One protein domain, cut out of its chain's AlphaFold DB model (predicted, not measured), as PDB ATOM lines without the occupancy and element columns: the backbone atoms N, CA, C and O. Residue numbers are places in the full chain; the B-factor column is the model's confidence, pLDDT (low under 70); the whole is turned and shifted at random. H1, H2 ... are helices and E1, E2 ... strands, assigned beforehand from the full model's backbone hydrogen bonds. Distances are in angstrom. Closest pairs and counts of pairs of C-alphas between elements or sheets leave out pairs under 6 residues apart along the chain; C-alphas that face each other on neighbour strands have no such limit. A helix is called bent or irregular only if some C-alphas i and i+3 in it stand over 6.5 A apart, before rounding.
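AT A GLANCE: This is residues 26 to 193 of the 193 residues of the protein "Aamy domain-containing protein" of Monosporascus sp. MC13-8B (UniProt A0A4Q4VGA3). With little regular structure, the domain has a folded five-strand sheet at one end and H1, H2 and the parallel pair E1 and E7 at the other. Its 168 printed residues, 65 in named elements, run E1 E2 E3 E4 E5 E6 H1 E7 H2, class mixed. The antiparallel sheet's order is E3 E2 E5 E4 E6. It is compact, radius of gyration of the C-alphas 15.9 A, spans 48 by 36 by 27 A.

IN THESE COORDINATES: E2, residues 60 to 68, measures 23.0 A and bends by 58 degrees at residue 63. E3 is residues 77 to 81, E5 115 to 121, E4 104 to 110, E6 145 to 147. H1, residues 152 to 169, measures 25.8 A from C-alpha 152 at (524.251, 608.689, 480.150). E1 is residues 26 to 28, E7 173 to 176, H2 184 to 192, ending at (510.547, 613.026, 472.908).

HOW THE PARTS SIT: In the folded sheet, bent back on itself, E3 E2 face E4 E6, with E5 as hinge. Within hydrogen-bond range are N 62 and O 79, 2.9 A, in hairpin E2 and E3, and N 107 and O 119, 2.8 A, in hairpin E4 and E5. H1 and H2 only just touch, 3 pairs of C-alphas within 8 A, closest Lys 159 and Trp 190, 6.0 A, by H1 residues 155 to 159 alone. In both helices every O i to N i+4 pair is within range.

THE WHOLE: The farthest C-alphas, Asp 75 and Gly 170, are 49.1 A apart. The printed part has no cut. Links E1 to E2, E3 to E4 and E5 to E6 are long. In this model 50 of the printed residues have pLDDT under 70, among them residues 26 to 61.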
ATOM      1  N   ALA A  26     518.086 624.981 463.400       59.22
ATOM      2  CA  ALA A  26     519.477 624.581 463.632       59.22
ATOM      3  C   ALA A  26     519.743 623.207 463.027       59.22
ATOM      4  O   ALA A  26     518.830 622.405 462.841       59.22
ATOM      5  N   THR A  27     521.011 622.911 462.755       53.78
ATOM      6  CA  THR A  27     521.426 621.549 462.421       53.78
ATOM      7  C   THR A  27     521.963 620.869 463.676       53.78
ATOM      8  O   THR A  27     522.929 621.363 464.256       53.78
ATOM      9  N   LEU A  28     521.367 619.748 464.096       57.22
ATOM     10  CA  LEU A  28     522.026 618.857 465.051       57.22
ATOM     11  C   LEU A  28     523.092 618.087 464.271       57.22
ATOM     12  O   LEU A  28     522.767 617.213 463.468       57.22
ATOM     13  N   ARG A  29     524.354 618.445 464.495       55.47
ATOM     14  CA  ARG A  29     525.500 617.579 464.214       55.47
ATOM     15  C   ARG A  29     525.925 616.972 465.544       55.47
ATOM     16  O   ARG A  29     525.989 617.735 466.511       55.47
ATOM     17  N   PRO A  30     526.221 615.667 465.632       49.84
ATOM     18  CA  PRO A  30     526.859 615.111 466.816       49.84
ATOM     19  C   PRO A  30     528.117 615.950 467.103       49.84
ATOM     20  O   PRO A  30     528.990 616.033 466.237       49.84
ATOM     21  N   PRO A  31     528.197 616.651 468.247       43.50
ATOM     22  CA  PRO A  31     529.122 617.774 468.448       43.50
ATOM     23  C   PRO A  31     530.616 617.409 468.368       43.50
ATOM     24  O   PRO A  31     531.463 618.299 468.335       43.50
ATOM     25  N   LEU A  32     530.946 616.116 468.292       42.06
ATOM     26  CA  LEU A  32     532.311 615.585 468.271       42.06
ATOM     27  C   LEU A  32     532.745 614.999 466.920       42.06
ATOM     28  O   LEU A  32     533.941 614.989 466.629       42.06
ATOM     29  N   GLN A  33     531.802 614.693 466.020       43.12
ATOM     30  CA  GLN A  33     532.074 614.267 464.636       43.12
ATOM     31  C   GLN A  33     532.589 615.418 463.744       43.12
ATOM     32  O   GLN A  33     532.552 615.353 462.521       43.12
ATOM     33  N   SER A  34     533.032 616.534 464.319       33.88
ATOM     34  CA  SER A  34     533.659 617.653 463.596       33.88
ATOM     35  C   SER A  34     534.852 618.250 464.352       33.88
ATOM     36  O   SER A  34     535.544 619.118 463.826       33.88
ATOM     37  N   ALA A  35     535.106 617.799 465.586       39.81
ATOM     38  CA  ALA A  35     536.076 618.422 466.482       39.81
ATOM     39  C   ALA A  35     537.503 617.859 466.327       39.81
ATOM     40  O   ALA A  35     538.457 618.570 466.634       39.81
ATOM     41  N   ALA A  36     537.682 616.636 465.806       34.62
ATOM     42  CA  ALA A  36     539.010 616.008 465.727       34.62
ATOM     43  C   ALA A  36     539.894 616.493 464.555       34.62
ATOM     44  O   ALA A  36     541.016 616.023 464.404       34.62
ATOM     45  N   ARG A  37     539.445 617.478 463.764       31.94
ATOM     46  CA  ARG A  37     540.287 618.214 462.795       31.94
ATOM     47  C   ARG A  37     540.307 619.719 463.074       31.94
ATOM     48  O   ARG A  37     540.315 620.539 462.160       31.94
ATOM     49  N   ALA A  38     540.302 620.106 464.347       32.59
ATOM     50  CA  ALA A  38     540.328 621.510 464.756       32.59
ATOM     51  C   ALA A  38     541.719 622.181 464.658       32.59
ATOM     52  O   ALA A  38     541.990 623.103 465.422       32.59
ATOM     53  N   GLU A  39     542.576 621.780 463.711       31.81
ATOM     54  CA  GLU A  39     543.778 622.554 463.350       31.81
ATOM     55  C   GLU A  39     543.745 623.175 461.945       31.81
ATOM     56  O   GLU A  39     544.556 624.056 461.683       31.81
ATOM     57  N   GLU A  40     542.792 622.847 461.059       28.28
ATOM     58  CA  GLU A  40     542.818 623.423 459.697       28.28
ATOM     59  C   GLU A  40     541.579 624.247 459.324       28.28
ATOM     60  O   GLU A  40     541.713 625.291 458.693       28.28
ATOM     61  N   HIS A  41     540.377 623.877 459.778       24.81
ATOM     62  CA  HIS A  41     539.172 624.649 459.467       24.81
ATOM     63  C   HIS A  41     538.203 624.694 460.651       24.81
ATOM     64  O   HIS A  41     537.462 623.760 460.931       24.81
ATOM     65  N   GLN A  42     538.272 625.825 461.351       30.19
ATOM     66  CA  GLN A  42     537.210 626.523 462.078       30.19
ATOM     67  C   GLN A  42     535.872 625.766 462.199       30.19
ATOM     68  O   GLN A  42     535.017 625.824 461.319       30.19
ATOM     69  N   CYS A  43     535.683 625.065 463.318       27.81
ATOM     70  CA  CYS A  43     534.419 624.408 463.625       27.81
ATOM     71  C   CYS A  43     533.485 625.390 464.358       27.81
ATOM     72  O   CYS A  43     533.638 625.634 465.554       27.81
ATOM     73  N   ASP A  44     532.514 625.946 463.629       29.80
ATOM     74  CA  ASP A  44     531.498 626.922 464.075       29.80
ATOM     75  C   ASP A  44     530.370 626.322 464.957       29.80
ATOM     76  O   ASP A  44     529.227 626.776 464.918       29.80
ATOM     77  N   LEU A  45     530.634 625.280 465.754       36.44
ATOM     78  CA  LEU A  45     529.569 624.551 466.479       36.44
ATOM     79  C   LEU A  45     529.390 624.912 467.957       36.44
ATOM     80  O   LEU A  45     528.597 624.296 468.667       36.44
ATOM     81  N   ALA A  46     530.020 625.981 468.414       38.31
ATOM     82  CA  ALA A  46     529.633 626.638 469.649       38.31
ATOM     83  C   ALA A  46     529.758 628.146 469.437       38.31
ATOM     84  O   ALA A  46     530.613 628.587 468.671       38.31
ATOM     85  N   SER A  47     528.862 628.918 470.056       37.47
ATOM     86  CA  SER A  47     528.753 630.377 469.945       37.47
ATOM     87  C   SER A  47     530.109 631.074 469.740       37.47
ATOM     88  O   SER A  47     531.082 630.658 470.380       37.47
ATOM     89  N   PRO A  48     530.198 632.139 468.913       35.81
ATOM     90  CA  PRO A  48     531.467 632.784 468.570       35.81
ATOM     91  C   PRO A  48     532.335 633.019 469.818       35.81
ATOM     92  O   PRO A  48     531.982 633.827 470.674       35.81
ATOM     93  N   GLY A  49     533.435 632.265 469.954       40.41
ATOM     94  CA  GLY A  49     534.333 632.324 471.117       40.41
ATOM     95  C   GLY A  49     534.590 630.996 471.841       40.41
ATOM     96  O   GLY A  49     535.605 630.884 472.525       40.41
ATOM     97  N   CYS A  50     533.759 629.968 471.655       47.81
ATOM     98  CA  CYS A  50     534.015 628.640 472.223       47.81
ATOM     99  C   CYS A  50     534.999 627.845 471.363       47.81
ATOM    100  O   CYS A  50     534.604 627.087 470.483       47.81
ATOM    101  N   ARG A  51     536.298 628.010 471.621       46.56
ATOM    102  CA  ARG A  51     537.328 627.123 471.067       46.56
ATOM    103  C   ARG A  51     537.629 626.013 472.068       46.56
ATOM    104  O   ARG A  51     537.769 626.278 473.264       46.56
ATOM    105  N   ALA A  52     537.759 624.781 471.581       45.12
ATOM    106  CA  ALA A  52     538.498 623.765 472.320       45.12
ATOM    107  C   ALA A  52     539.924 624.299 472.539       45.12
ATOM    108  O   ALA A  52     540.520 624.856 471.618       45.12
ATOM    109  N   SER A  53     540.449 624.217 473.759       38.94
ATOM    110  CA  SER A  53     541.780 624.742 474.074       38.94
ATOM    111  C   SER A  53     542.545 623.832 475.031       38.94
ATOM    112  O   SER A  53     541.954 623.316 475.977       38.94
ATOM    113  N   SER A  54     543.866 623.810 474.812       42.28
ATOM    114  CA  SER A  54     544.997 623.310 475.618       42.28
ATOM    115  C   SER A  54     545.472 621.849 475.426       42.28
ATOM    116  O   SER A  54     544.644 620.968 475.201       42.28
ATOM    117  N   PRO A  55     546.805 621.588 475.498       39.81
ATOM    118  CA  PRO A  55     547.500 620.470 474.836       39.81
ATOM    119  C   PRO A  55     547.583 619.152 475.623       39.81
ATOM    120  O   PRO A  55     548.147 618.185 475.124       39.81
ATOM    121  N   GLU A  56     547.060 619.081 476.846       38.69
ATOM    122  CA  GLU A  56     547.384 617.975 477.765       38.69
ATOM    123  C   GLU A  56     546.631 616.664 477.473       38.69
ATOM    124  O   GLU A  56     547.063 615.604 477.913       38.69
ATOM    125  N   VAL A  57     545.545 616.705 476.687       47.03
ATOM    126  CA  VAL A  57     544.672 615.535 476.434       47.03
ATOM    127  C   VAL A  57     544.771 615.000 474.992       47.03
ATOM    128  O   VAL A  57     544.083 614.055 474.616       47.03
ATOM    129  N   TRP A  58     545.666 615.560 474.173       49.78
ATOM    130  CA  TRP A  58     545.781 615.247 472.739       49.78
ATOM    131  C   TRP A  58     546.723 614.077 472.426       49.78
ATOM    132  O   TRP A  58     547.006 613.805 471.270       49.78
ATOM    133  N   GLY A  59     547.251 613.380 473.428       54.34
ATOM    134  CA  GLY A  59     548.337 612.419 473.214       54.34
ATOM    135  C   GLY A  59     548.295 611.203 474.123       54.34
ATOM    136  O   GLY A  59     549.342 610.630 474.409       54.34
ATOM    137  N   SER A  60     547.119 610.830 474.618       64.06
ATOM    138  CA  SER A  60     547.012 609.680 475.511       64.06
ATOM    139  C   SER A  60     547.049 608.373 474.723       64.06
ATOM    140  O   SER A  60     546.422 608.244 473.670       64.06
ATOM    141  N   GLN A  61     547.805 607.409 475.251       68.44
ATOM    142  CA  GLN A  61     547.807 606.039 474.759       68.44
ATOM    143  C   GLN A  61     546.548 605.335 475.253       68.44
ATOM    144  O   GLN A  61     546.290 605.257 476.455       68.44
ATOM    145  N   PHE A  62     545.769 604.824 474.316       78.00
ATOM    146  CA  PHE A  62     544.547 604.089 474.583       78.00
ATOM    147  C   PHE A  62     544.631 602.735 473.906       78.00
ATOM    148  O   PHE A  62     545.143 602.629 472.794       78.00
ATOM    149  N   ARG A  63     544.090 601.701 474.546       75.62
ATOM    150  CA  ARG A  63     543.986 600.382 473.933       75.62
ATOM    151  C   ARG A  63     542.738 600.327 473.049       75.62
ATOM    152  O   ARG A  63     541.616 600.402 473.549       75.62
ATOM    153  N   LEU A  64     542.940 600.239 471.738       77.75
ATOM    154  CA  LEU A  64     541.878 600.156 470.737       77.75
ATOM    155  C   LEU A  64     542.064 598.920 469.857       77.75
ATOM    156  O   LEU A  64     543.169 598.401 469.689       77.75
ATOM    157  N   LEU A  65     540.963 598.451 469.277       76.94
ATOM    158  CA  LEU A  65     540.980 597.415 468.251       76.94
ATOM    159  C   LEU A  65     540.844 598.063 466.878       76.94
ATOM    160  O   LEU A  65     539.885 598.801 466.645       76.94
ATOM    161  N   LEU A  66     541.744 597.731 465.951       78.00
ATOM    162  CA  LEU A  66     541.506 598.003 464.537       78.00
ATOM    163  C   LEU A  66     540.395 597.069 464.057       78.00
ATOM    164  O   LEU A  66     540.492 595.844 464.189       78.00
ATOM    165  N   CYS A  67     539.341 597.635 463.486       72.81
ATOM    166  CA  CYS A  67     538.168 596.888 463.074       72.81
ATOM    167  C   CYS A  67     537.665 597.304 461.689       72.81
ATOM    168  O   CYS A  67     537.981 598.359 461.147       72.81
ATOM    169  N   HIS A  68     536.859 596.428 461.102       75.50
ATOM    170  CA  HIS A  68     535.934 596.743 460.032       75.50
ATOM    171  C   HIS A  68     534.540 596.691 460.649       75.50
ATOM    172  O   HIS A  68     533.859 595.660 460.584       75.50
ATOM    173  N   ARG A  69     534.144 597.789 461.304       74.94
ATOM    174  CA  ARG A  69     532.856 597.918 462.004       74.94
ATOM    175  C   ARG A  69     532.701 596.795 463.039       74.94
ATOM    176  O   ARG A  69     533.482 596.745 463.987       74.94
ATOM    177  N   ASN A  70     531.782 595.857 462.827       76.25
ATOM    178  CA  ASN A  70     531.522 594.748 463.754       76.25
ATOM    179  C   ASN A  70     532.627 593.674 463.789       76.25
ATOM    180  O   ASN A  70     532.582 592.772 464.623       76.25
ATOM    181  N   LYS A  71     533.606 593.715 462.878       78.56
ATOM    182  CA  LYS A  71     534.662 592.695 462.777       78.56
ATOM    183  C   LYS A  71     535.995 593.254 463.257       78.56
ATOM    184  O   LYS A  71     536.558 594.126 462.602       78.56
ATOM    185  N   ALA A  72     536.536 592.730 464.354       81.25
ATOM    186  CA  ALA A  72     537.917 593.016 464.743       81.25
ATOM    187  C   ALA A  72     538.888 592.442 463.691       81.25
ATOM    188  O   ALA A  72     538.762 591.283 463.297       81.25
ATOM    189  N   ILE A  73     539.827 593.264 463.215       85.50
ATOM    190  CA  ILE A  73     540.859 592.879 462.233       85.50
ATOM    191  C   ILE A  73     542.205 592.645 462.931       85.50
ATOM    192  O   ILE A  73     543.052 591.917 462.414       85.50
ATOM    193  N   SER A  74     542.410 593.245 464.103       84.31
ATOM    194  CA  SER A  74     543.604 593.056 464.920       84.31
ATOM    195  C   SER A  74     543.247 592.708 466.356       84.31
ATOM    196  O   SER A  74     542.158 593.025 466.837       84.31
ATOM    197  N   ASP A  75     544.231 592.163 467.068       85.88
ATOM    198  CA  ASP A  75     544.217 592.199 468.524       85.88
ATOM    199  C   ASP A  75     544.231 593.661 469.018       85.88
ATOM    200  O   ASP A  75     544.721 594.562 468.309       85.88
ATOM    201  N   PRO A  76     543.693 593.918 470.220       86.25
ATOM    202  CA  PRO A  76     543.769 595.232 470.826       86.25
ATOM    203  C   PRO A  76     545.217 595.675 471.022       86.25
ATOM    204  O   PRO A  76     546.052 594.926 471.533       86.25
ATOM    205  N   HIS A  77     545.506 596.914 470.649       84.88
ATOM    206  CA  HIS A  77     546.822 597.515 470.812       84.88
ATOM    207  C   HIS A  77     546.699 598.983 471.195       84.88
ATOM    208  O   HIS A  77     545.646 599.605 471.066       84.88
ATOM    209  N   GLU A  78     547.786 599.522 471.725       87.69
ATOM    210  CA  GLU A  78     547.834 600.918 472.124       87.69
ATOM    211  C   GLU A  78     548.005 601.814 470.897       87.69
ATOM    212  O   GLU A  78     548.921 601.614 470.098       87.69
ATOM    213  N   ILE A  79     547.126 602.805 470.772       85.25
ATOM    214  CA  ILE A  79     547.222 603.897 469.804       85.25
ATOM    215  C   ILE A  79     547.225 605.233 470.540       85.25
ATOM    216  O   ILE A  79     546.768 605.320 471.682       85.25
ATOM    217  N   VAL A  80     547.689 606.290 469.878       84.50
ATOM    218  CA  VAL A  80     547.592 607.653 470.408       84.50
ATOM    219  C   VAL A  80     546.460 608.380 469.692       84.50
ATOM    220  O   VAL A  80     546.560 608.657 468.497       84.50
ATOM    221  N   ALA A  81     545.394 608.716 470.416       81.50
ATOM    222  CA  ALA A  81     544.185 609.297 469.831       81.50
ATOM    223  C   ALA A  81     543.717 610.565 470.556       81.50
ATOM    224  O   ALA A  81     543.979 610.774 471.740       81.50
ATOM    225  N   TRP A  82     542.998 611.422 469.832       82.69
ATOM    226  CA  TRP A  82     542.547 612.734 470.307       82.69
ATOM    227  C   TRP A  82     541.107 612.657 470.804       82.69
ATOM    228  O   TRP A  82     540.169 613.059 470.120       82.69
ATOM    229  N   LEU A  83     540.933 612.080 471.991       82.19
ATOM    230  CA  LEU A  83     539.615 611.704 472.507       82.19
ATOM    231  C   LEU A  83     539.187 612.488 473.755       82.19
ATOM    232  O   LEU A  83     538.295 612.047 474.475       82.19
ATOM    233  N   GLY A  84     539.815 613.629 474.045       80.69
ATOM    234  CA  GLY A  84     539.465 614.454 475.202       80.69
ATOM    235  C   GLY A  84     539.226 615.921 474.865       80.69
ATOM    236  O   GLY A  84     539.991 616.528 474.119       80.69
ATOM    237  N   PHE A  85     538.163 616.494 475.435       80.69
ATOM    238  CA  PHE A  85     537.688 617.842 475.123       80.69
ATOM    239  C   PHE A  85     537.315 618.609 476.397       80.69
ATOM    240  O   PHE A  85     536.318 618.307 477.054       80.69
ATOM    241  N   GLU A  86     538.108 619.641 476.705       77.44
ATOM    242  CA  GLU A  86     537.979 620.451 477.930       77.44
ATOM    243  C   GLU A  86     537.255 621.801 477.729       77.44
ATOM    244  O   GLU A  86     536.767 622.422 478.675       77.44
ATOM    245  N   PHE A  87     537.189 622.281 476.481       77.75
ATOM    246  CA  PHE A  87     536.555 623.552 476.090       77.75
ATOM    247  C   PHE A  87     536.967 624.783 476.928       77.75
ATOM    248  O   PHE A  87     536.128 625.636 477.230       77.75
ATOM    249  N   ALA A  88     538.248 624.918 477.300       76.44
ATOM    250  CA  ALA A  88     538.678 625.968 478.237       76.44
ATOM    251  C   ALA A  88     538.357 627.408 477.769       76.44
ATOM    252  O   ALA A  88     538.122 628.274 478.608       76.44
ATOM    253  N   GLY A  89     538.230 627.657 476.459       75.12
ATOM    254  CA  GLY A  89     537.792 628.950 475.917       75.12
ATOM    255  C   GLY A  89     536.382 629.386 476.349       75.12
ATOM    256  O   GLY A  89     536.114 630.582 476.430       75.12
ATOM    257  N   CYS A  90     535.492 628.440 476.669       71.56
ATOM    258  CA  CYS A  90     534.154 628.724 477.205       71.56
ATOM    259  C   CYS A  90     533.976 628.361 478.681       71.56
ATOM    260  O   CYS A  90     532.947 628.716 479.268       71.56
ATOM    261  N   GLY A  91     534.973 627.706 479.286       80.88
ATOM    262  CA  GLY A  91     534.908 627.219 480.659       80.88
ATOM    263  C   GLY A  91     533.618 626.435 480.892       80.88
ATOM    264  O   GLY A  91     533.287 625.537 480.122       80.88
ATOM    265  N   ASP A  92     532.862 626.848 481.907       85.38
ATOM    266  CA  ASP A  92     531.609 626.204 482.316       85.38
ATOM    267  C   ASP A  92     530.359 627.023 481.946       85.38
ATOM    268  O   ASP A  92     529.261 626.770 482.446       85.38
ATOM    269  N   LYS A  93     530.505 628.038 481.079       77.25
ATOM    270  CA  LYS A  93     529.452 629.032 480.794       77.25
ATOM    271  C   LYS A  93     528.163 628.419 480.231       77.25
ATOM    272  O   LYS A  93     527.088 628.978 480.426       77.25
ATOM    273  N   TYR A  94     528.266 627.289 479.535       79.25
ATOM    274  CA  TYR A  94     527.161 626.672 478.792       79.25
ATOM    275  C   TYR A  94     526.938 625.197 479.131       79.25
ATOM    276  O   TYR A  94     525.799 624.728 479.126       79.25
ATOM    277  N   SER A  95     528.020 624.478 479.415       82.12
ATOM    278  CA  SER A  95     528.018 623.125 479.954       82.12
ATOM    279  C   SER A  95     529.280 622.930 480.787       82.12
ATOM    280  O   SER A  95     530.316 623.516 480.480       82.12
ATOM    281  N   LYS A  96     529.172 622.114 481.836       86.75
ATOM    282  CA  LYS A  96     530.313 621.633 482.624       86.75
ATOM    283  C   LYS A  96     530.886 620.330 482.061       86.75
ATOM    284  O   LYS A  96     531.912 619.876 482.556       86.75
ATOM    285  N   GLN A  97     530.220 619.725 481.072       86.12
ATOM    286  CA  GLN A  97     530.614 618.440 480.513       86.12
ATOM    287  C   GLN A  97     531.988 618.549 479.863       86.12
ATOM    288  O   GLN A  97     532.204 619.367 478.962       86.12
ATOM    289  N   LYS A  98     532.899 617.693 480.319       84.88
ATOM    290  CA  LYS A  98     534.191 617.443 479.685       84.88
ATOM    291  C   LYS A  98     534.112 616.075 479.024       84.88
ATOM    292  O   LYS A  98     533.573 615.127 479.601       84.88
ATOM    293  N   TYR A  99     534.563 615.984 477.779       83.31
ATOM    294  CA  TYR A  99     534.531 614.719 477.052       83.31
ATOM    295  C   TYR A  99     535.878 614.024 477.179       83.31
ATOM    296  O   TYR A  99     536.922 614.670 477.209       83.31
ATOM    297  N   HIS A 100     535.840 612.701 477.259       85.31
ATOM    298  CA  HIS A 100     536.998 611.841 477.457       85.31
ATOM    299  C   HIS A 100     536.827 610.605 476.576       85.31
ATOM    300  O   HIS A 100     535.759 610.388 476.005       85.31
ATOM    301  N   TRP A 101     537.853 609.760 476.505       83.62
ATOM    302  CA  TRP A 101     537.823 608.537 475.703       83.62
ATOM    303  C   TRP A 101     536.635 607.625 476.056       83.62
ATOM    304  O   TRP A 101     536.048 606.983 475.193       83.62
ATOM    305  N   TYR A 102     536.190 607.607 477.313       85.81
ATOM    306  CA  TYR A 102     535.027 606.818 477.712       85.81
ATOM    307  C   TYR A 102     533.679 607.431 477.272       85.81
ATOM    308  O   TYR A 102     532.656 606.770 477.388       85.81
ATOM    309  N   HIS A 103     533.669 608.612 476.654       85.00
ATOM    310  CA  HIS A 103     532.491 609.215 476.020       85.00
ATOM    311  C   HIS A 103     532.406 608.974 474.508       85.00
ATOM    312  O   HIS A 103     531.484 609.461 473.861       85.00
ATOM    313  N   VAL A 104     533.370 608.264 473.925       84.19
ATOM    314  CA  VAL A 104     533.426 608.009 472.481       84.19
ATOM    315  C   VAL A 104     533.488 606.507 472.202       84.19
ATOM    316  O   VAL A 104     534.007 605.747 473.017       84.19
ATOM    317  N   SER A 105     532.929 606.064 471.082       84.38
ATOM    318  CA  SER A 105     532.904 604.659 470.655       84.38
ATOM    319  C   SER A 105     534.177 604.281 469.892       84.38
ATOM    320  O   SER A 105     534.707 603.177 470.042       84.38
ATOM    321  N   GLY A 106     534.728 605.219 469.115       85.81
ATOM    322  CA  GLY A 106     535.938 604.986 468.336       85.81
ATOM    323  C   GLY A 106     536.464 606.205 467.583       85.81
ATOM    324  O   GLY A 106     535.920 607.307 467.685       85.81
ATOM    325  N   THR A 107     537.548 605.995 466.833       86.88
ATOM    326  CA  THR A 107     538.219 607.011 466.013       86.88
ATOM    327  C   THR A 107     538.770 606.457 464.703       86.88
ATOM    328  O   THR A 107     538.884 605.246 464.551       86.88
ATOM    329  N   ASP A 108     539.105 607.328 463.749       86.31
ATOM    330  CA  ASP A 108     539.664 606.962 462.439       86.31
ATOM    331  C   ASP A 108     541.187 607.141 462.329       86.31
ATOM    332  O   ASP A 108     541.766 606.805 461.289       86.31
ATOM    333  N   TYR A 109     541.846 607.676 463.363       83.31
ATOM    334  CA  TYR A 109     543.244 608.094 463.278       83.31
ATOM    335  C   TYR A 109     544.068 607.726 464.514       83.31
ATOM    336  O   TYR A 109     543.739 608.097 465.641       83.31
ATOM    337  N   ASP A 110     545.195 607.055 464.276       86.25
ATOM    338  CA  ASP A 110     546.266 606.873 465.251       86.25
ATOM    339  C   ASP A 110     547.382 607.884 464.972       86.25
ATOM    340  O   ASP A 110     548.170 607.737 464.033       86.25
ATOM    341  N   SER A 111     547.472 608.902 465.824       83.75
ATOM    342  CA  SER A 111     548.501 609.942 465.753       83.75
ATOM    343  C   SER A 111     549.899 609.448 466.132       83.75
ATOM    344  O   SER A 111     550.886 610.065 465.735       83.75
ATOM    345  N   GLY A 112     550.004 608.326 466.850       81.81
ATOM    346  CA  GLY A 112     551.276 607.744 467.273       81.81
ATOM    347  C   GLY A 112     552.010 607.076 466.114       81.81
ATOM    348  O   GLY A 112     553.227 607.218 465.986       81.81
ATOM    349  N   SER A 113     551.269 606.383 465.243       85.75
ATOM    350  CA  SER A 113     551.808 605.777 464.019       85.75
ATOM    351  C   SER A 113     551.548 606.583 462.739       85.75
ATOM    352  O   SER A 113     552.136 606.267 461.700       85.75
ATOM    353  N   GLY A 114     550.695 607.611 462.793       85.56
ATOM    354  CA  GLY A 114     550.298 608.423 461.641       85.56
ATOM    355  C   GLY A 114     549.437 607.655 460.635       85.56
ATOM    356  O   GLY A 114     549.593 607.835 459.425       85.56
ATOM    357  N   ARG A 115     548.584 606.740 461.112       85.81
ATOM    358  CA  ARG A 115     547.802 605.828 460.265       85.81
ATOM    359  C   ARG A 115     546.306 606.038 460.424       85.81
ATOM    360  O   ARG A 115     545.805 606.231 461.527       85.81
ATOM    361  N   ASN A 116     545.606 605.899 459.302       86.50
ATOM    362  CA  ASN A 116     544.151 605.859 459.267       86.50
ATOM    363  C   ASN A 116     543.659 604.416 459.400       86.50
ATOM    364  O   ASN A 116     544.231 603.497 458.806       86.50
ATOM    365  N   GLY A 117     542.564 604.233 460.120       84.88
ATOM    366  CA  GLY A 117     541.888 602.954 460.308       84.88
ATOM    367  C   GLY A 117     540.697 603.141 461.234       84.88
ATOM    368  O   GLY A 117     540.683 604.087 462.001       84.88
ATOM    369  N   ILE A 118     539.687 602.275 461.173       85.94
ATOM    370  CA  ILE A 118     538.575 602.363 462.126       85.94
ATOM    371  C   ILE A 118     539.031 601.689 463.418       85.94
ATOM    372  O   ILE A 118     539.238 600.478 463.454       85.94
ATOM    373  N   PHE A 119     539.214 602.482 464.463       85.88
ATOM    374  CA  PHE A 119     539.637 602.027 465.775       85.88
ATOM    375  C   PHE A 119     538.462 602.114 466.742       85.88
ATOM    376  O   PHE A 119     537.966 603.202 467.024       85.88
ATOM    377  N   ARG A 120     538.026 600.976 467.284       88.50
ATOM    378  CA  ARG A 120     537.010 600.931 468.346       88.50
ATOM    379  C   ARG A 120     537.690 600.870 469.705       88.50
ATOM    380  O   ARG A 120     538.684 600.157 469.859       88.50
ATOM    381  N   ILE A 121     537.147 601.568 470.697       85.69
ATOM    382  CA  ILE A 121     537.632 601.456 472.075       85.69
ATOM    383  C   ILE A 121     537.403 600.048 472.607       85.69
ATOM    384  O   ILE A 121     536.309 599.496 472.494       85.69
ATOM    385  N   GLU A 122     538.454 599.463 473.183       82.56
ATOM    386  CA  GLU A 122     538.330 598.205 473.902       82.56
ATOM    387  C   GLU A 122     537.831 598.474 475.325       82.56
ATOM    388  O   GLU A 122     538.607 598.776 476.229       82.56
ATOM    389  N   ASP A 123     536.525 598.342 475.535       78.56
ATOM    390  CA  ASP A 123     535.930 598.281 476.867       78.56
ATOM    391  C   ASP A 123     534.747 597.304 476.861       78.56
ATOM    392  O   ASP A 123     534.018 597.197 475.878       78.56
ATOM    393  N   LYS A 124     534.539 596.567 477.958       69.44
ATOM    394  CA  LYS A 124     533.471 595.552 478.049       69.44
ATOM    395  C   LYS A 124     532.062 596.136 477.957       69.44
ATOM    396  O   LYS A 124     531.123 595.392 477.692       69.44
ATOM    397  N   SER A 125     531.913 597.425 478.241       70.88
ATOM    398  CA  SER A 125     530.652 598.156 478.160       70.88
ATOM    399  C   SER A 125     530.462 598.893 476.834       70.88
ATOM    400  O   SER A 125     529.429 599.535 476.661       70.88
ATOM    401  N   LYS A 126     531.425 598.790 475.905       74.25
ATOM    402  CA  LYS A 126     531.448 599.559 474.659       74.25
ATOM    403  C   LYS A 126     531.389 598.677 473.426       74.25
ATOM    404  O   LYS A 126     532.249 597.829 473.196       74.25
ATOM    405  N   ASP A 127     530.397 598.959 472.599       78.44
ATOM    406  CA  ASP A 127     530.294 598.461 471.237       78.44
ATOM    407  C   ASP A 127     529.696 599.564 470.349       78.44
ATOM    408  O   ASP A 127     529.224 600.585 470.853       78.44
ATOM    409  N   TRP A 128     529.731 599.365 469.035       77.12
ATOM    410  CA  TRP A 128     528.967 600.177 468.102       77.12
ATOM    411  C   TRP A 128     527.480 600.077 468.424       77.12
ATOM    412  O   TRP A 128     526.976 599.023 468.823       77.12
ATOM    413  N   SER A 129     526.753 601.169 468.225       72.94
ATOM    414  CA  SER A 129     525.307 601.166 468.361       72.94
ATOM    415  C   SER A 129     524.695 600.142 467.409       72.94
ATOM    416  O   SER A 129     524.933 600.168 466.207       72.94
ATOM    417  N   GLU A 130     523.846 599.259 467.932       74.19
ATOM    418  CA  GLU A 130     523.094 598.286 467.125       74.19
ATOM    419  C   GLU A 130     521.871 598.913 466.429       74.19
ATOM    420  O   GLU A 130     521.184 598.261 465.648       74.19
ATOM    421  N   SER A 131     521.571 600.181 466.728       69.19
ATOM    422  CA  SER A 131     520.363 600.894 466.284       69.19
ATOM    423  C   SER A 131     520.640 601.912 465.171       69.19
ATOM    424  O   SER A 131     520.132 603.033 465.213       69.19
ATOM    425  N   VAL A 132     521.482 601.531 464.214       64.44
ATOM    426  CA  VAL A 132     521.916 602.339 463.059       64.44
ATOM    427  C   VAL A 132     521.640 601.593 461.752       64.44
ATOM    428  O   VAL A 132     521.289 600.414 461.772       64.44
ATOM    429  N   ASP A 133     521.778 602.275 460.611       63.66
ATOM    430  CA  ASP A 133     521.633 601.656 459.286       63.66
ATOM    431  C   ASP A 133     522.609 600.464 459.126       63.66
ATOM    432  O   ASP A 133     523.762 600.510 459.567       63.66
ATOM    433  N   ASP A 134     522.144 599.386 458.490       67.38
ATOM    434  CA  ASP A 134     522.881 598.128 458.310       67.38
ATOM    435  C   ASP A 134     523.848 598.162 457.114       67.38
ATOM    436  O   ASP A 134     524.588 597.205 456.850       67.38
ATOM    437  N   LYS A 135     523.897 599.287 456.391       57.91
ATOM    438  CA  LYS A 135     524.892 599.526 455.342       57.91
ATOM    439  C   LYS A 135     526.310 599.256 455.863       57.91
ATOM    440  O   LYS A 135     526.749 599.825 456.853       57.91
ATOM    441  N   GLN A 136     527.045 598.410 455.133       57.47
ATOM    442  CA  GLN A 136     528.385 597.902 455.480       57.47
ATOM    443  C   GLN A 136     528.469 597.159 456.835       57.47
ATOM    444  O   GLN A 136     529.485 597.245 457.516       57.47
ATOM    445  N   ASP A 137     527.436 596.410 457.213       64.44
ATOM    446  CA  ASP A 137     527.292 595.651 458.469       64.44
ATOM    447  C   ASP A 137     526.897 596.508 459.702       64.44
ATOM    448  O   ASP A 137     526.154 596.004 460.542       64.44
ATOM    449  N   ASN A 138     527.361 597.763 459.840       66.94
ATOM    450  CA  ASN A 138     526.966 598.724 460.904       66.94
ATOM    451  C   ASN A 138     527.466 600.154 460.591       66.94
ATOM    452  O   ASN A 138     528.680 600.345 460.542       66.94
ATOM    453  N   ASP A 139     526.592 601.145 460.354       67.00
ATOM    454  CA  ASP A 139     526.955 602.543 459.993       67.00
ATOM    455  C   ASP A 139     527.039 603.536 461.158       67.00
ATOM    456  O   ASP A 139     526.864 604.730 460.933       67.00
ATOM    457  N   ASP A 140     527.351 603.067 462.370       64.94
ATOM    458  CA  ASP A 140     527.564 603.919 463.551       64.94
ATOM    459  C   ASP A 140     528.805 604.798 463.352       64.94
ATOM    460  O   ASP A 140     528.726 606.025 463.274       64.94
ATOM    461  N   PHE A 141     529.955 604.161 463.108       71.50
ATOM    462  CA  PHE A 141     531.194 604.893 462.896       71.50
ATOM    463  C   PHE A 141     531.217 605.622 461.548       71.50
ATOM    464  O   PHE A 141     531.142 605.000 460.479       71.50
ATOM    465  N   PHE A 142     531.452 606.937 461.599       70.50
ATOM    466  CA  PHE A 142     531.721 607.744 460.410       70.50
ATOM    467  C   PHE A 142     533.156 608.265 460.342       70.50
ATOM    468  O   PHE A 142     533.914 607.821 459.483       70.50
ATOM    469  N   MET A 143     533.501 609.242 461.191       72.12
ATOM    470  CA  MET A 143     534.774 609.978 461.163       72.12
ATOM    471  C   MET A 143     535.081 610.590 462.539       72.12
ATOM    472  O   MET A 143     534.162 610.876 463.312       72.12
ATOM    473  N   PHE A 144     536.357 610.899 462.783       78.81
ATOM    474  CA  PHE A 144     536.856 611.648 463.943       78.81
ATOM    475  C   PHE A 144     536.704 610.948 465.293       78.81
ATOM    476  O   PHE A 144     537.356 609.941 465.526       78.81
ATOM    477  N   ALA A 145     535.941 611.521 466.220       78.88
ATOM    478  CA  ALA A 145     535.674 610.969 467.536       78.88
ATOM    479  C   ALA A 145     534.178 610.672 467.584       78.88
ATOM    480  O   ALA A 145     533.356 611.586 467.700       78.88
ATOM    481  N   ASP A 146     533.840 609.401 467.401       80.50
ATOM    482  CA  ASP A 146     532.454 608.977 467.297       80.50
ATOM    483  C   ASP A 146     531.821 608.891 468.683       80.50
ATOM    484  O   ASP A 146     532.398 608.309 469.596       80.50
ATOM    485  N   LEU A 147     530.681 609.545 468.875       79.81
ATOM    486  CA  LEU A 147     530.133 609.814 470.198       79.81
ATOM    487  C   LEU A 147     529.310 608.629 470.712       79.81
ATOM    488  O   LEU A 147     528.366 608.197 470.055       79.81
ATOM    489  N   ASP A 148     529.617 608.167 471.922       80.00
ATOM    490  CA  ASP A 148     528.945 607.034 472.561       80.00
ATOM    491  C   ASP A 148     527.553 607.461 473.061       80.00
ATOM    492  O   ASP A 148     527.362 607.895 474.198       80.00
ATOM    493  N   CYS A 149     526.568 607.415 472.161       75.19
ATOM    494  CA  CYS A 149     525.183 607.821 472.420       75.19
ATOM    495  C   CYS A 149     524.421 606.945 473.444       75.19
ATOM    496  O   CYS A 149     523.385 607.391 473.934       75.19
ATOM    497  N   PRO A 150     524.872 605.725 473.791       76.00
ATOM    498  CA  PRO A 150     524.450 605.018 475.004       76.00
ATOM    499  C   PRO A 150     524.919 605.632 476.332       76.00
ATOM    500  O   PRO A 150     524.312 605.354 477.371       76.00
ATOM    501  N   HIS A 151     525.984 606.440 476.344       83.88
ATOM    502  CA  HIS A 151     526.570 606.937 477.588       83.88
ATOM    503  C   HIS A 151     525.669 607.998 478.255       83.88
ATOM    504  O   HIS A 151     525.376 609.033 477.652       83.88
ATOM    505  N   PRO A 152     525.256 607.825 479.525       87.25
ATOM    506  CA  PRO A 152     524.251 608.689 480.150       87.25
ATOM    507  C   PRO A 152     524.678 610.161 480.247       87.25
ATOM    508  O   PRO A 152     523.857 611.039 479.989       87.25
ATOM    509  N   GLU A 153     525.953 610.447 480.540       88.06
ATOM    510  CA  GLU A 153     526.467 611.832 480.564       88.06
ATOM    511  C   GLU A 153     526.385 612.509 479.188       88.06
ATOM    512  O   GLU A 153     526.012 613.677 479.081       88.06
ATOM    513  N   VAL A 154     526.667 611.752 478.124       84.31
ATOM    514  CA  VAL A 154     526.603 612.233 476.741       84.31
ATOM    515  C   VAL A 154     525.160 612.563 476.378       84.31
ATOM    516  O   VAL A 154     524.869 613.655 475.889       84.31
ATOM    517  N   VAL A 155     524.238 611.639 476.655       84.62
ATOM    518  CA  VAL A 155     522.811 611.836 476.382       84.62
ATOM    519  C   VAL A 155     522.282 613.059 477.123       84.62
ATOM    520  O   VAL A 155     521.583 613.890 476.535       84.62
ATOM    521  N   GLU A 156     522.620 613.199 478.406       87.50
ATOM    522  CA  GLU A 156     522.165 614.318 479.223       87.50
ATOM    523  C   GLU A 156     522.689 615.662 478.697       87.50
ATOM    524  O   GLU A 156     521.912 616.618 478.559       87.50
ATOM    525  N   ASP A 157     523.982 615.741 478.369       86.81
ATOM    526  CA  ASP A 157     524.601 616.968 477.872       86.81
ATOM    527  C   ASP A 157     524.038 617.375 476.504       86.81
ATOM    528  O   ASP A 157     523.644 618.530 476.315       86.81
ATOM    529  N   VAL A 158     523.877 616.430 475.570       85.06
ATOM    530  CA  VAL A 158     523.323 616.721 474.237       85.06
ATOM    531  C   VAL A 158     521.845 617.128 474.312       85.06
ATOM    532  O   VAL A 158     521.408 618.039 473.597       85.06
ATOM    533  N   LYS A 159     521.055 616.537 475.221       85.56
ATOM    534  CA  LYS A 159     519.679 616.994 475.501       85.56
ATOM    535  C   LYS A 159     519.657 618.413 476.075       85.56
ATOM    536  O   LYS A 159     518.842 619.248 475.668       85.56
ATOM    537  N   ARG A 160     520.554 618.716 477.019       86.19
ATOM    538  CA  ARG A 160     520.682 620.049 477.629       86.19
ATOM    539  C   ARG A 160     521.083 621.099 476.595       86.19
ATOM    540  O   ARG A 160     520.481 622.175 476.562       86.19
ATOM    541  N   TRP A 161     522.042 620.770 475.736       86.00
ATOM    542  CA  TRP A 161     522.460 621.595 474.607       86.00
ATOM    543  C   TRP A 161     521.288 621.883 473.664       86.00
ATOM    544  O   TRP A 161     521.028 623.049 473.368       86.00
ATOM    545  N   GLY A 162     520.531 620.850 473.272       82.31
ATOM    546  CA  GLY A 162     519.402 620.987 472.349       82.31
ATOM    547  C   GLY A 162     518.351 621.971 472.862       82.31
ATOM    548  O   GLY A 162     517.985 622.917 472.164       82.31
ATOM    549  N   ARG A 163     517.938 621.823 474.128       84.38
ATOM    550  CA  ARG A 163     516.981 622.742 474.770       84.38
ATOM    551  C   ARG A 163     517.494 624.179 474.831       84.38
ATOM    552  O   ARG A 163     516.737 625.112 474.569       84.38
ATOM    553  N   ARG A 164     518.774 624.365 475.166       84.12
ATOM    554  CA  ARG A 164     519.379 625.698 475.267       84.12
ATOM    555  C   ARG A 164     519.425 626.392 473.909       84.12
ATOM    556  O   ARG A 164     518.999 627.534 473.811       84.12
ATOM    557  N   VAL A 165     519.903 625.705 472.872       80.50
ATOM    558  CA  VAL A 165     520.064 626.283 471.528       80.50
ATOM    559  C   VAL A 165     518.720 626.713 470.939       80.50
ATOM    560  O   VAL A 165     518.635 627.789 470.352       80.50
ATOM    561  N   VAL A 166     517.651 625.942 471.168       80.81
ATOM    562  CA  VAL A 166     516.287 626.352 470.790       80.81
ATOM    563  C   VAL A 166     515.875 627.643 471.491       80.81
ATOM    564  O   VAL A 166     515.398 628.564 470.828       80.81
ATOM    565  N   GLY A 167     516.089 627.729 472.808       80.88
ATOM    566  CA  GLY A 167     515.714 628.899 473.606       80.88
ATOM    567  C   GLY A 167     516.536 630.153 473.295       80.88
ATOM    568  O   GLY A 167     515.972 631.234 473.165       80.88
ATOM    569  N   GLU A 168     517.855 630.021 473.146       81.50
ATOM    570  CA  GLU A 168     518.768 631.148 472.908       81.50
ATOM    571  C   GLU A 168     518.646 631.714 471.488       81.50
ATOM    572  O   GLU A 168     518.717 632.928 471.304       81.50
ATOM    573  N   ALA A 169     518.464 630.854 470.482       78.44
ATOM    574  CA  ALA A 169     518.415 631.273 469.082       78.44
ATOM    575  C   ALA A 169     516.988 631.444 468.529       78.44
ATOM    576  O   ALA A 169     516.836 631.871 467.380       78.44
ATOM    577  N   GLY A 170     515.954 631.143 469.326       82.69
ATOM    578  CA  GLY A 170     514.550 631.261 468.923       82.69
ATOM    579  C   GLY A 170     514.199 630.334 467.759       82.69
ATOM    580  O   GLY A 170     513.574 630.759 466.788       82.69
ATOM    581  N   LEU A 171     514.678 629.092 467.814       81.19
ATOM    582  CA  LEU A 171     514.528 628.136 466.719       81.19
ATOM    583  C   LEU A 171     513.158 627.470 466.758       81.19
ATOM    584  O   LEU A 171     512.646 627.149 467.827       81.19
ATOM    585  N   ALA A 172     512.604 627.186 465.583       82.50
ATOM    586  CA  ALA A 172     511.362 626.420 465.489       82.50
ATOM    587  C   ALA A 172     511.598 624.901 465.525       82.50
ATOM    588  O   ALA A 172     510.662 624.130 465.717       82.50
ATOM    589  N   GLY A 173     512.842 624.459 465.318       77.38
ATOM    590  CA  GLY A 173     513.181 623.044 465.277       77.38
ATOM    591  C   GLY A 173     514.606 622.774 464.810       77.38
ATOM    592  O   GLY A 173     515.436 623.683 464.691       77.38
ATOM    593  N   PHE A 174     514.869 621.499 464.530       81.06
ATOM    594  CA  PHE A 174     516.169 621.006 464.093       81.06
ATOM    595  C   PHE A 174     516.081 620.231 462.781       81.06
ATOM    596  O   PHE A 174     515.140 619.477 462.545       81.06
ATOM    597  N   ARG A 175     517.130 620.354 461.971       80.44
ATOM    598  CA  ARG A 175     517.486 619.401 460.922       80.44
ATOM    599  C   ARG A 175     518.569 618.476 461.478       80.44
ATOM    600  O   ARG A 175     519.604 618.954 461.931       80.44
ATOM    601  N   LEU A 176     518.357 617.165 461.444       78.81
ATOM    602  CA  LEU A 176     519.357 616.194 461.905       78.81
ATOM    603  C   LEU A 176     520.356 615.907 460.776       78.81
ATOM    604  O   LEU A 176     519.953 615.541 459.669       78.81
ATOM    605  N   ASP A 177     521.647 616.126 461.022       75.62
ATOM    606  CA  ASP A 177     522.710 615.747 460.088       75.62
ATOM    607  C   ASP A 177     523.107 614.290 460.270       75.62
ATOM    608  O   ASP A 177     523.063 613.780 461.383       75.62
ATOM    609  N   ALA A 178     523.493 613.638 459.170       72.25
ATOM    610  CA  ALA A 178     523.944 612.245 459.168       72.25
ATOM    611  C   ALA A 178     523.042 611.281 459.976       72.25
ATOM    612  O   ALA A 178     523.536 610.321 460.552       72.25
ATOM    613  N   VAL A 179     521.718 611.506 459.984       74.25
ATOM    614  CA  VAL A 179     520.758 610.788 460.853       74.25
ATOM    615  C   VAL A 179     520.809 609.263 460.724       74.25
ATOM    616  O   VAL A 179     520.541 608.564 461.686       74.25
ATOM    617  N   GLN A 180     521.216 608.743 459.564       69.56
ATOM    618  CA  GLN A 180     521.420 607.307 459.325       69.56
ATOM    619  C   GLN A 180     522.507 606.665 460.215       69.56
ATOM    620  O   GLN A 180     522.540 605.446 460.343       69.56
ATOM    621  N   ARG A 181     523.389 607.487 460.796       69.75
ATOM    622  CA  ARG A 181     524.497 607.093 461.682       69.75
ATOM    623  C   ARG A 181     524.248 607.440 463.141       69.75
ATOM    624  O   ARG A 181     525.069 607.167 463.999       69.75
ATOM    625  N   LEU A 182     523.133 608.106 463.423       70.56
ATOM    626  CA  LEU A 182     522.702 608.368 464.783       70.56
ATOM    627  C   LEU A 182     521.848 607.196 465.242       70.56
ATOM    628  O   LEU A 182     520.944 606.771 464.525       70.56
ATOM    629  N   SER A 183     522.083 606.728 466.468       75.88
ATOM    630  CA  SER A 183     521.209 605.745 467.105       75.88
ATOM    631  C   SER A 183     519.745 606.193 467.017       75.88
ATOM    632  O   SER A 183     519.385 607.295 467.453       75.88
ATOM    633  N   GLU A 184     518.878 605.333 466.478       78.94
ATOM    634  CA  GLU A 184     517.439 605.603 466.395       78.94
ATOM    635  C   GLU A 184     516.854 605.809 467.797       78.94
ATOM    636  O   GLU A 184     516.066 606.729 468.031       78.94
ATOM    637  N   ARG A 185     517.296 604.984 468.756       80.00
ATOM    638  CA  ARG A 185     516.897 605.089 470.160       80.00
ATOM    639  C   ARG A 185     517.270 606.450 470.734       80.00
ATOM    640  O   ARG A 185     516.403 607.128 471.280       80.00
ATOM    641  N   PHE A 186     518.529 606.861 470.584       81.12
ATOM    642  CA  PHE A 186     518.982 608.173 471.040       81.12
ATOM    643  C   PHE A 186     518.175 609.299 470.388       81.12
ATOM    644  O   PHE A 186     517.701 610.203 471.071       81.12
ATOM    645  N   THR A 187     517.969 609.220 469.072       82.19
ATOM    646  CA  THR A 187     517.232 610.231 468.308       82.19
ATOM    647  C   THR A 187     515.799 610.372 468.815       82.19
ATOM    648  O   THR A 187     515.325 611.487 469.034       82.19
ATOM    649  N   ARG A 188     515.122 609.249 469.069       84.25
ATOM    650  CA  ARG A 188     513.778 609.218 469.652       84.25
ATOM    651  C   ARG A 188     513.759 609.832 471.046       84.25
ATOM    652  O   ARG A 188     512.983 610.750 471.291       84.25
ATOM    653  N   GLU A 189     514.653 609.389 471.929       83.88
ATOM    654  CA  GLU A 189     514.755 609.919 473.291       83.88
ATOM    655  C   GLU A 189     515.070 611.423 473.302       83.88
ATOM    656  O   GLU A 189     514.591 612.141 474.179       83.88
ATOM    657  N   TRP A 190     515.866 611.918 472.352       83.06
ATOM    658  CA  TRP A 190     516.227 613.331 472.230       83.06
ATOM    659  C   TRP A 190     515.071 614.202 471.719       83.06
ATOM    660  O   TRP A 190     514.902 615.325 472.192       83.06
ATOM    661  N   ILE A 191     514.247 613.683 470.801       83.50
ATOM    662  CA  ILE A 191     513.050 614.376 470.295       83.50
ATOM    663  C   ILE A 191     511.914 614.363 471.336       83.50
ATOM    664  O   ILE A 191     511.196 615.356 471.470       83.50
ATOM    665  N   GLU A 192     511.730 613.255 472.063       80.19
ATOM    666  CA  GLU A 192     510.547 613.026 472.908       80.19
ATOM    667  C   GLU A 192     510.564 613.758 474.264       80.19
ATOM    668  O   GLU A 192     509.476 613.958 474.810       80.19
ATOM    669  N   ARG A 193     511.738 614.206 474.756       56.91
ATOM    670  CA  ARG A 193     512.024 615.290 475.745       56.91
ATOM    671  C   ARG A 193     513.273 615.013 476.603       56.91
ATOM    672  O   ARG A 193     513.502 613.867 477.056       56.91
TER     673      ARG A 193